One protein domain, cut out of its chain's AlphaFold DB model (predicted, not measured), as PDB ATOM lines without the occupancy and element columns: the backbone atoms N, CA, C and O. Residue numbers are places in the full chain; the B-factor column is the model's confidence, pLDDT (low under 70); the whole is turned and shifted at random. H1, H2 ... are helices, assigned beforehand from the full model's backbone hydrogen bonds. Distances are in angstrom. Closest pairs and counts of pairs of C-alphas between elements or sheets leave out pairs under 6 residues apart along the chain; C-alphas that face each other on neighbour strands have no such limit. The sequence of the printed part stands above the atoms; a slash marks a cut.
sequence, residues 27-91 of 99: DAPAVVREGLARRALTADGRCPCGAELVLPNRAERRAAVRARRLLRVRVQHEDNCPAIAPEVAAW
ATOM      1  N   ASP A  27     -24.431  -6.206 -45.509       83.06
ATOM      2  CA  ASP A  27     -23.443  -7.094 -46.130       83.06
ATOM      3  C   ASP A  27     -24.008  -8.470 -46.520       83.06
ATOM      4  O   ASP A  27     -23.301  -9.287 -47.118       83.06
ATOM      5  N   ALA A  28     -25.288  -8.742 -46.240       84.62
ATOM      6  CA  ALA A  28     -25.914  -9.987 -46.654       84.62
ATOM      7  C   ALA A  28     -25.939 -10.111 -48.195       84.62
ATOM      8  O   ALA A  28     -26.123  -9.114 -48.908       84.62
ATOM      9  N   PRO A  29     -25.824 -11.340 -48.743       90.69
ATOM     10  CA  PRO A  29     -25.896 -11.561 -50.184       90.69
ATOM     11  C   PRO A  29     -27.144 -10.921 -50.802       90.69
ATOM     12  O   PRO A  29     -28.222 -10.949 -50.208       90.69
ATOM     13  N   ALA A  30     -27.026 -10.374 -52.014       91.12
ATOM     14  CA  ALA A  30     -28.120  -9.644 -52.666       91.12
ATOM     15  C   ALA A  30     -29.428 -10.455 -52.732       91.12
ATOM     16  O   ALA A  30     -30.486  -9.937 -52.384       91.12
ATOM     17  N   VAL A  31     -29.334 -11.746 -53.072       91.12
ATOM     18  CA  VAL A  31     -30.474 -12.678 -53.106       91.12
ATOM     19  C   VAL A  31     -31.129 -12.865 -51.731       91.12
ATOM     20  O   VAL A  31     -32.349 -12.973 -51.635       91.12
ATOM     21  N   VAL A  32     -30.339 -12.835 -50.652       89.94
ATOM     22  CA  VAL A  32     -30.839 -12.919 -49.274       89.94
ATOM     23  C   VAL A  32     -31.581 -11.646 -48.896       89.94
ATOM     24  O   VAL A  32     -32.704 -11.726 -48.399       89.94
ATOM     25  N   ARG A  33     -30.998 -10.477 -49.188       90.19
ATOM     26  CA  ARG A  33     -31.636  -9.180 -48.920       90.19
ATOM     27  C   ARG A  33     -32.963  -9.050 -49.652       90.19
ATOM     28  O   ARG A  33     -33.978  -8.741 -49.032       90.19
ATOM     29  N   GLU A  34     -32.980  -9.361 -50.945       91.88
ATOM     30  CA  GLU A  34     -34.207  -9.315 -51.736       91.88
ATOM     31  C   GLU A  34     -35.240 -10.338 -51.249       91.88
ATOM     32  O   GLU A  34     -36.414 -10.006 -51.085       91.88
ATOM     33  N   GLY A  35     -34.827 -11.579 -50.987       91.75
ATOM     34  CA  GLY A  35     -35.737 -12.624 -50.534       91.75
ATOM     35  C   GLY A  35     -36.406 -12.305 -49.198       91.75
ATOM     36  O   GLY A  35     -37.619 -12.482 -49.059       91.75
ATOM     37  N   LEU A  36     -35.649 -11.783 -48.229       88.88
ATOM     38  CA  LEU A  36     -36.189 -11.354 -46.937       88.88
ATOM     39  C   LEU A  36     -37.090 -10.123 -47.077       88.88
ATOM     40  O   LEU A  36     -38.176 -10.110 -46.495       88.88
ATOM     41  N   ALA A  37     -36.719  -9.151 -47.919       88.25
ATOM     42  CA  ALA A  37     -37.576  -8.008 -48.229       88.25
ATOM     43  C   ALA A  37     -38.914  -8.448 -48.855       88.25
ATOM     44  O   ALA A  37     -39.976  -7.968 -48.463       88.25
ATOM     45  N   ARG A  38     -38.901  -9.428 -49.771       90.81
ATOM     46  CA  ARG A  38     -40.128  -9.990 -50.364       90.81
ATOM     47  C   ARG A  38     -41.002 -10.725 -49.346       90.81
ATOM     48  O   ARG A  38     -42.224 -10.618 -49.425       90.81
ATOM     49  N   ARG A  39     -40.411 -11.441 -48.382       88.50
ATOM     50  CA  ARG A  39     -41.163 -12.067 -47.275       88.50
ATOM     51  C   ARG A  39     -41.813 -11.019 -46.373       88.50
ATOM     52  O   ARG A  39     -42.981 -11.177 -46.022       88.50
ATOM     53  N   ALA A  40     -41.096  -9.944 -46.050       84.50
ATOM     54  CA  ALA A  40     -41.654  -8.827 -45.293       84.50
ATOM     55  C   ALA A  40     -42.849  -8.196 -46.031       84.50
ATOM     56  O   ALA A  40     -43.917  -8.049 -45.447       84.50
ATOM     57  N   LEU A  41     -42.728  -7.960 -47.345       86.00
ATOM     58  CA  LEU A  41     -43.833  -7.447 -48.168       86.00
ATOM     59  C   LEU A  41     -45.082  -8.334 -48.122       86.00
ATOM     60  O   LEU A  41     -46.191  -7.812 -48.105       86.00
ATOM     61  N   THR A  42     -44.936  -9.664 -48.089       87.94
ATOM     62  CA  THR A  42     -46.107 -10.556 -47.990       87.94
ATOM     63  C   THR A  42     -46.814 -10.510 -46.642       87.94
ATOM     64  O   THR A  42     -47.978 -10.884 -46.583       87.94
ATOM     65  N   ALA A  43     -46.152 -10.075 -45.566       78.38
ATOM     66  CA  ALA A  43     -46.803  -9.944 -44.264       78.38
ATOM     67  C   ALA A  43     -47.806  -8.779 -44.242       78.38
ATOM     68  O   ALA A  43     -48.880  -8.914 -43.659       78.38
ATOM     69  N   ASP A  44     -47.466  -7.682 -44.925       72.12
ATOM     70  CA  ASP A  44     -48.256  -6.444 -44.953       72.12
ATOM     71  C   ASP A  44     -49.040  -6.247 -46.267       72.12
ATOM     72  O   ASP A  44     -49.817  -5.301 -46.400       72.12
ATOM     73  N   GLY A  45     -48.857  -7.128 -47.253       80.62
ATOM     74  CA  GLY A  45     -49.464  -6.993 -48.572       80.62
ATOM     75  C   GLY A  45     -49.149  -8.146 -49.524       80.62
ATOM     76  O   GLY A  45     -49.222  -9.324 -49.170       80.62
ATOM     77  N   ARG A  46     -48.841  -7.800 -50.777       91.94
ATOM     78  CA  ARG A  46     -48.634  -8.749 -51.876       91.94
ATOM     79  C   ARG A  46     -47.202  -8.660 -52.408       91.94
ATOM     80  O   ARG A  46     -46.679  -7.576 -52.649       91.94
ATOM     81  N   CYS A  47     -46.577  -9.810 -52.636       94.44
ATOM     82  CA  CYS A  47     -45.299  -9.916 -53.335       94.44
ATOM     83  C   CYS A  47     -45.468  -9.567 -54.825       94.44
ATOM     84  O   CYS A  47     -46.467  -9.971 -55.421       94.44
ATOM     85  N   PRO A  48     -44.464  -8.967 -55.491       93.75
ATOM     86  CA  PRO A  48     -44.495  -8.767 -56.942       93.75
ATOM     87  C   PRO A  48     -44.689 -10.046 -57.776       93.75
ATOM     88  O   PRO A  48     -45.165  -9.960 -58.898       93.75
ATOM     89  N   CYS A  49     -44.374 -11.232 -57.234       94.31
ATOM     90  CA  CYS A  49     -44.670 -12.523 -57.879       94.31
ATOM     91  C   CYS A  49     -46.131 -12.990 -57.682       94.31
ATOM     92  O   CYS A  49     -46.431 -14.166 -57.833       94.31
ATOM     93  N   GLY A  50     -47.021 -12.131 -57.179       93.75
ATOM     94  CA  GLY A  50     -48.427 -12.458 -56.911       93.75
ATOM     95  C   GLY A  50     -48.713 -13.145 -55.570       93.75
ATOM     96  O   GLY A  50     -49.879 -13.251 -55.197       93.75
ATOM     97  N   ALA A  51     -47.690 -13.566 -54.818       94.62
ATOM     98  CA  ALA A  51     -47.875 -14.205 -53.513       94.62
ATOM     99  C   ALA A  51     -48.525 -13.262 -52.490       94.62
ATOM    100  O   ALA A  51     -48.138 -12.100 -52.386       94.62
ATOM    101  N   GLU A  52     -49.457 -13.772 -51.690       93.06
ATOM    102  CA  GLU A  52     -50.214 -12.988 -50.710       93.06
ATOM    103  C   GLU A  52     -50.448 -13.799 -49.430       93.06
ATOM    104  O   GLU A  52     -50.676 -15.014 -49.479       93.06
ATOM    105  N   LEU A  53     -50.392 -13.134 -48.274       89.25
ATOM    106  CA  LEU A  53     -50.755 -13.745 -47.000       89.25
ATOM    107  C   LEU A  53     -52.277 -13.768 -46.836       89.25
ATOM    108  O   LEU A  53     -52.905 -12.766 -46.503       89.25
ATOM    109  N   VAL A  54     -52.870 -14.952 -46.977       88.31
ATOM    110  CA  VAL A  54     -54.288 -15.163 -46.670       88.31
ATOM    111  C   VAL A  54     -54.430 -15.636 -45.229       88.31
ATOM    112  O   VAL A  54     -54.044 -16.751 -44.874       88.31
ATOM    113  N   LEU A  55     -54.994 -14.782 -44.375       86.56
ATOM    114  CA  LEU A  55     -55.241 -15.139 -42.982       86.56
ATOM    115  C   LEU A  55     -56.377 -16.174 -42.863       86.56
ATOM    116  O   LEU A  55     -57.395 -16.042 -43.547       86.56
ATOM    117  N   PRO A  56     -56.275 -17.142 -41.928       89.62
ATOM    118  CA  PRO A  56     -57.373 -18.038 -41.576       89.62
ATOM    119  C   PRO A  56     -58.614 -17.239 -41.204       89.62
ATOM    120  O   PRO A  56     -58.510 -16.128 -40.669       89.62
ATOM    121  N   ASN A  57     -59.798 -17.790 -41.448       91.31
ATOM    122  CA  ASN A  57     -61.037 -17.047 -41.255       91.31
ATOM    123  C   ASN A  57     -61.277 -16.703 -39.768       91.31
ATOM    124  O   ASN A  57     -60.661 -17.249 -38.846       91.31
ATOM    125  N   ARG A  58     -62.208 -15.778 -39.495       90.62
ATOM    126  CA  ARG A  58     -62.475 -15.297 -38.125       90.62
ATOM    127  C   ARG A  58     -62.860 -16.426 -37.159       90.62
ATOM    128  O   ARG A  58     -62.505 -16.352 -35.981       90.62
ATOM    129  N   ALA A  59     -63.589 -17.441 -37.625       94.38
ATOM    130  CA  ALA A  59     -64.010 -18.564 -36.793       94.38
ATOM    131  C   ALA A  59     -62.812 -19.441 -36.394       94.38
ATOM    132  O   ALA A  59     -62.659 -19.755 -35.212       94.38
ATOM    133  N   GLU A  60     -61.921 -19.742 -37.340       94.00
ATOM    134  CA  GLU A  60     -60.679 -20.486 -37.108       94.00
ATOM    135  C   GLU A  60     -59.754 -19.753 -36.136       94.00
ATOM    136  O   GLU A  60     -59.267 -20.361 -35.180       94.00
ATOM    137  N   ARG A  61     -59.573 -18.436 -36.320       91.38
ATOM    138  CA  ARG A  61     -58.772 -17.599 -35.410       91.38
ATOM    139  C   ARG A  61     -59.334 -17.614 -33.990       91.38
ATOM    140  O   ARG A  61     -58.599 -17.852 -33.037       91.38
ATOM    141  N   ARG A  62     -60.650 -17.441 -33.831       92.31
ATOM    142  CA  ARG A  62     -61.312 -17.493 -32.514       92.31
ATOM    143  C   ARG A  62     -61.204 -18.867 -31.856       92.31
ATOM    144  O   ARG A  62     -60.977 -18.947 -30.652       92.31
ATOM    145  N   ALA A  63     -61.370 -19.940 -32.628       94.50
ATOM    146  CA  ALA A  63     -61.196 -21.298 -32.127       94.50
ATOM    147  C   ALA A  63     -59.753 -21.540 -31.665       94.50
ATOM    148  O   ALA A  63     -59.544 -22.151 -30.621       94.50
ATOM    149  N   ALA A  64     -58.767 -21.018 -32.401       93.31
ATOM    150  CA  ALA A  64     -57.364 -21.123 -32.029       93.31
ATOM    151  C   ALA A  64     -57.036 -20.384 -30.723       93.31
ATOM    152  O   ALA A  64     -56.387 -20.960 -29.853       93.31
ATOM    153  N   VAL A  65     -57.563 -19.167 -30.542       91.12
ATOM    154  CA  VAL A  65     -57.414 -18.393 -29.297       91.12
ATOM    155  C   VAL A  65     -58.009 -19.141 -28.104       91.12
ATOM    156  O   VAL A  65     -57.329 -19.315 -27.094       91.12
ATOM    157  N   ARG A  66     -59.247 -19.646 -28.222       94.00
ATOM    158  CA  ARG A  66     -59.891 -20.421 -27.142       94.00
ATOM    159  C   ARG A  66     -59.097 -21.671 -26.770       94.00
ATOM    160  O   ARG A  66     -59.003 -22.002 -25.597       94.00
ATOM    161  N   ALA A  67     -58.514 -22.334 -27.766       95.00
ATOM    162  CA  ALA A  67     -57.693 -23.524 -27.580       95.00
ATOM    163  C   ALA A  67     -56.218 -23.219 -27.245       95.00
ATOM    164  O   ALA A  67     -55.430 -24.155 -27.147       95.00
ATOM    165  N   ARG A  68     -55.823 -21.941 -27.107       92.44
ATOM    166  CA  ARG A  68     -54.431 -21.497 -26.891       92.44
ATOM    167  C   ARG A  68     -53.425 -22.130 -27.866       92.44
ATOM    168  O   ARG A  68     -52.312 -22.480 -27.481       92.44
ATOM    169  N   ARG A  69     -53.811 -22.282 -29.137       92.81
ATOM    170  CA  ARG A  69     -52.966 -22.876 -30.188       92.81
ATOM    171  C   ARG A  69     -52.520 -21.835 -31.206       92.81
ATOM    172  O   ARG A  69     -53.259 -20.906 -31.527       92.81
ATOM    173  N   LEU A  70     -51.342 -22.056 -31.779       88.69
ATOM    174  CA  LEU A  70     -50.852 -21.284 -32.915       88.69
ATOM    175  C   LEU A  70     -51.502 -21.769 -34.218       88.69
ATOM    176  O   LEU A  70     -51.734 -22.967 -34.408       88.69
ATOM    177  N   LEU A  71     -51.783 -20.833 -35.124       89.81
ATOM    178  CA  LEU A  71     -52.174 -21.128 -36.501       89.81
ATOM    179  C   LEU A  71     -50.955 -20.983 -37.401       89.81
ATOM    180  O   LEU A  71     -50.277 -19.959 -37.372       89.81
ATOM    181  N   ARG A  72     -50.691 -22.008 -38.210       88.69
ATOM    182  CA  ARG A  72     -49.655 -21.956 -39.237       88.69
ATOM    183  C   ARG A  72     -50.309 -21.608 -40.567       88.69
ATOM    184  O   ARG A  72     -51.227 -22.300 -40.996       88.69
ATOM    185  N   VAL A  73     -49.813 -20.557 -41.206       88.00
ATOM    186  CA  VAL A  73     -50.212 -20.141 -42.553       88.00
ATOM    187  C   VAL A  73     -49.036 -20.386 -43.485       88.00
ATOM    188  O   VAL A  73     -47.887 -20.161 -43.101       88.00
ATOM    189  N   ARG A  74     -49.311 -20.880 -44.692       88.31
ATOM    190  CA  ARG A  74     -48.303 -21.065 -45.736       88.31
ATOM    191  C   ARG A  74     -48.568 -20.063 -46.849       88.31
ATOM    192  O   ARG A  74     -49.636 -20.099 -47.449       88.31
ATOM    193  N   VAL A  75     -47.585 -19.217 -47.129       90.69
ATOM    194  CA  VAL A  75     -47.582 -18.348 -48.310       90.69
ATOM    195  C   VAL A  75     -46.946 -19.125 -49.460       90.69
ATOM    196  O   VAL A  75     -45.901 -19.753 -49.281       90.69
ATOM    197  N   GLN A  76     -47.604 -19.136 -50.618       93.12
ATOM    198  CA  GLN A  76     -47.078 -19.752 -51.836       93.12
ATOM    199  C   GLN A  76     -46.500 -18.665 -52.735       93.12
ATOM    200  O   GLN A  76     -47.167 -17.669 -53.002       93.12
ATOM    201  N   HIS A  77     -45.267 -18.869 -53.182       94.62
ATOM    202  CA  HIS A  77     -44.590 -18.022 -54.156       94.62
ATOM    203  C   HIS A  77     -44.393 -18.792 -55.462       94.62
ATOM    204  O   HIS A  77     -44.392 -20.020 -55.448       94.62
ATOM    205  N   GLU A  78     -44.194 -18.069 -56.562       95.62
ATOM    206  CA  GLU A  78     -43.744 -18.654 -57.829       95.62
ATOM    207  C   GLU A  78     -42.344 -19.274 -57.687       95.62
ATOM    208  O   GLU A  78     -41.528 -18.772 -56.910       95.62
ATOM    209  N   ASP A  79     -42.060 -20.318 -58.474       91.62
ATOM    210  CA  ASP A  79     -40.877 -21.190 -58.342       91.62
ATOM    211  C   ASP A  79     -39.528 -20.449 -58.376       91.62
ATOM    212  O   ASP A  79     -38.564 -20.885 -57.751       91.62
ATOM    213  N   ASN A  80     -39.469 -19.293 -59.041       92.38
ATOM    214  CA  ASN A  80     -38.253 -18.482 -59.180       92.38
ATOM    215  C   ASN A  80     -38.265 -17.212 -58.316       92.38
ATOM    216  O   ASN A  80     -37.475 -16.292 -58.532       92.38
ATOM    217  N   CYS A  81     -39.179 -17.115 -57.350       95.19
ATOM    218  CA  CYS A  81     -39.239 -15.952 -56.480       95.19
ATOM    219  C   CYS A  81     -38.060 -15.955 -55.492       95.19
ATOM    220  O   CYS A  81     -37.895 -16.929 -54.750       95.19
ATOM    221  N   PRO A  82     -37.313 -14.842 -55.355       94.75
ATOM    222  CA  PRO A  82     -36.231 -14.744 -54.377       94.75
ATOM    223  C   PRO A  82     -36.673 -15.076 -52.948       94.75
ATOM    224  O   PRO A  82     -35.885 -15.584 -52.167       94.75
ATOM    225  N   ALA A  83     -37.951 -14.880 -52.597       92.06
ATOM    226  CA  ALA A  83     -38.487 -15.224 -51.278       92.06
ATOM    227  C   ALA A  83     -38.359 -16.716 -50.909       92.06
ATOM    228  O   ALA A  83     -38.334 -17.048 -49.718       92.06
ATOM    229  N   ILE A  84     -38.288 -17.614 -51.894       93.62
ATOM    230  CA  ILE A  84     -38.153 -19.065 -51.688       93.62
ATOM    231  C   ILE A  84     -36.799 -19.610 -52.146       93.62
ATOM    232  O   ILE A  84     -36.604 -20.825 -52.128       93.62
ATOM    233  N   ALA A  85     -35.857 -18.733 -52.506       93.75
ATOM    234  CA  ALA A  85     -34.524 -19.149 -52.907       93.75
ATOM    235  C   ALA A  85     -33.838 -19.947 -51.770       93.75
ATOM    236  O   ALA A  85     -33.973 -19.577 -50.590       93.75
ATOM    237  N   PRO A  86     -33.130 -21.052 -52.079       90.62
ATOM    238  CA  PRO A  86     -32.508 -21.918 -51.073       90.62
ATOM    239  C   PRO A  86     -31.597 -21.169 -50.095       90.62
ATOM    240  O   PRO A  86     -31.596 -21.458 -48.897       90.62
ATOM    241  N   GLU A  87     -30.881 -20.159 -50.582       90.12
ATOM    242  CA  GLU A  87     -29.988 -19.294 -49.815       90.12
ATOM    243  C   GLU A  87     -30.743 -18.565 -48.702       90.12
ATOM    244  O   GLU A  87     -30.241 -18.446 -47.589       90.12
ATOM    245  N   VAL A  88     -31.979 -18.136 -48.965       87.75
ATOM    246  CA  VAL A  88     -32.832 -17.435 -47.994       87.75
ATOM    247  C   VAL A  88     -33.336 -18.391 -46.918       87.75
ATOM    248  O   VAL A  88     -33.469 -18.014 -45.756       87.75
ATOM    249  N   ALA A  89     -33.636 -19.642 -47.275       83.19
ATOM    250  CA  ALA A  89     -34.044 -20.663 -46.307       83.19
ATOM    251  C   ALA A  89     -32.873 -21.123 -45.418       83.19
ATOM    252  O   ALA A  89     -33.052 -21.373 -44.218       83.19
ATOM    253  N   ALA A  90     -31.679 -21.219 -46.006       83.75
ATOM    254  CA  ALA A  90     -30.444 -21.598 -45.330       83.75
ATOM    255  C   ALA A  90     -29.812 -20.446 -44.538       83.75
ATOM    256  O   ALA A  90     -28.982 -20.699 -43.665       83.75
ATOM    257  N   TRP A  91     -30.207 -19.196 -44.797       81.06
ATOM    258  CA  TRP A  91     -29.639 -18.047 -44.111       81.06
ATOM    259  C   TRP A  91     -29.923 -18.119 -42.607       81.06
ATOM    260  O   TRP A  91     -31.063 -18.251 -42.150       81.06
TER     261      TRP A  91
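This is residues 27 to 91 of the 99 residues of an uncharacterized protein of Promicromonospora sp. CF082 (UniProt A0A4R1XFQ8). A long, loose loop of chain: H1 and the short H3 pack together at one end, and H2 sits at the far end, reached by one long link and left by another that comes back to H3. The end of H2 sticks out, with residues 62 to 68 standing free. The printed part has 65 residues with three named helices, in the order H1, H2, H3, and no named strand; the class is all helix, though under half of the residues, 29 of 65, are in named elements. The whole is loose, with a radius of gyration of the C-alphas of 14.3 A, and elongated, spanning 43 by 22 by 18 A.

Start with H1, residues 30 to 44, and look at its residues 31 to 36, which alone touch H3, residues 86 to 90. Their closest C-alphas are those of Val 32 and Val 88, 5.1 A apart, and the helix centres are 11.9 A apart. Going on, you reach H2, residues 58 to 66, which is apart from H1 and from H3. In H2 and H3 every O i to N i+4 pair is within hydrogen-bond range; in H1, 10 of 11 are.

Find C-alpha 30 at (-28.120, -9.644, -52.666); from there H1 runs 21.8 A to C-alpha 44 at (-48.256, -6.444, -44.953). H2 runs 12.4 A from Arg 58 to Arg 66. H3 runs 6.1 A from Pro 86 and ends with C-alpha 90 at (-30.444, -21.598, -45.330).

Look for the two C-alphas farthest apart at Asp 27 and Arg 66, 43.2 A from each other. Both links are long: residues 45 to 57 and residues 67 to 85. The printed part has no cut. The model's mean pLDDT over the printed part is 90.1, and no printed residue is under 70.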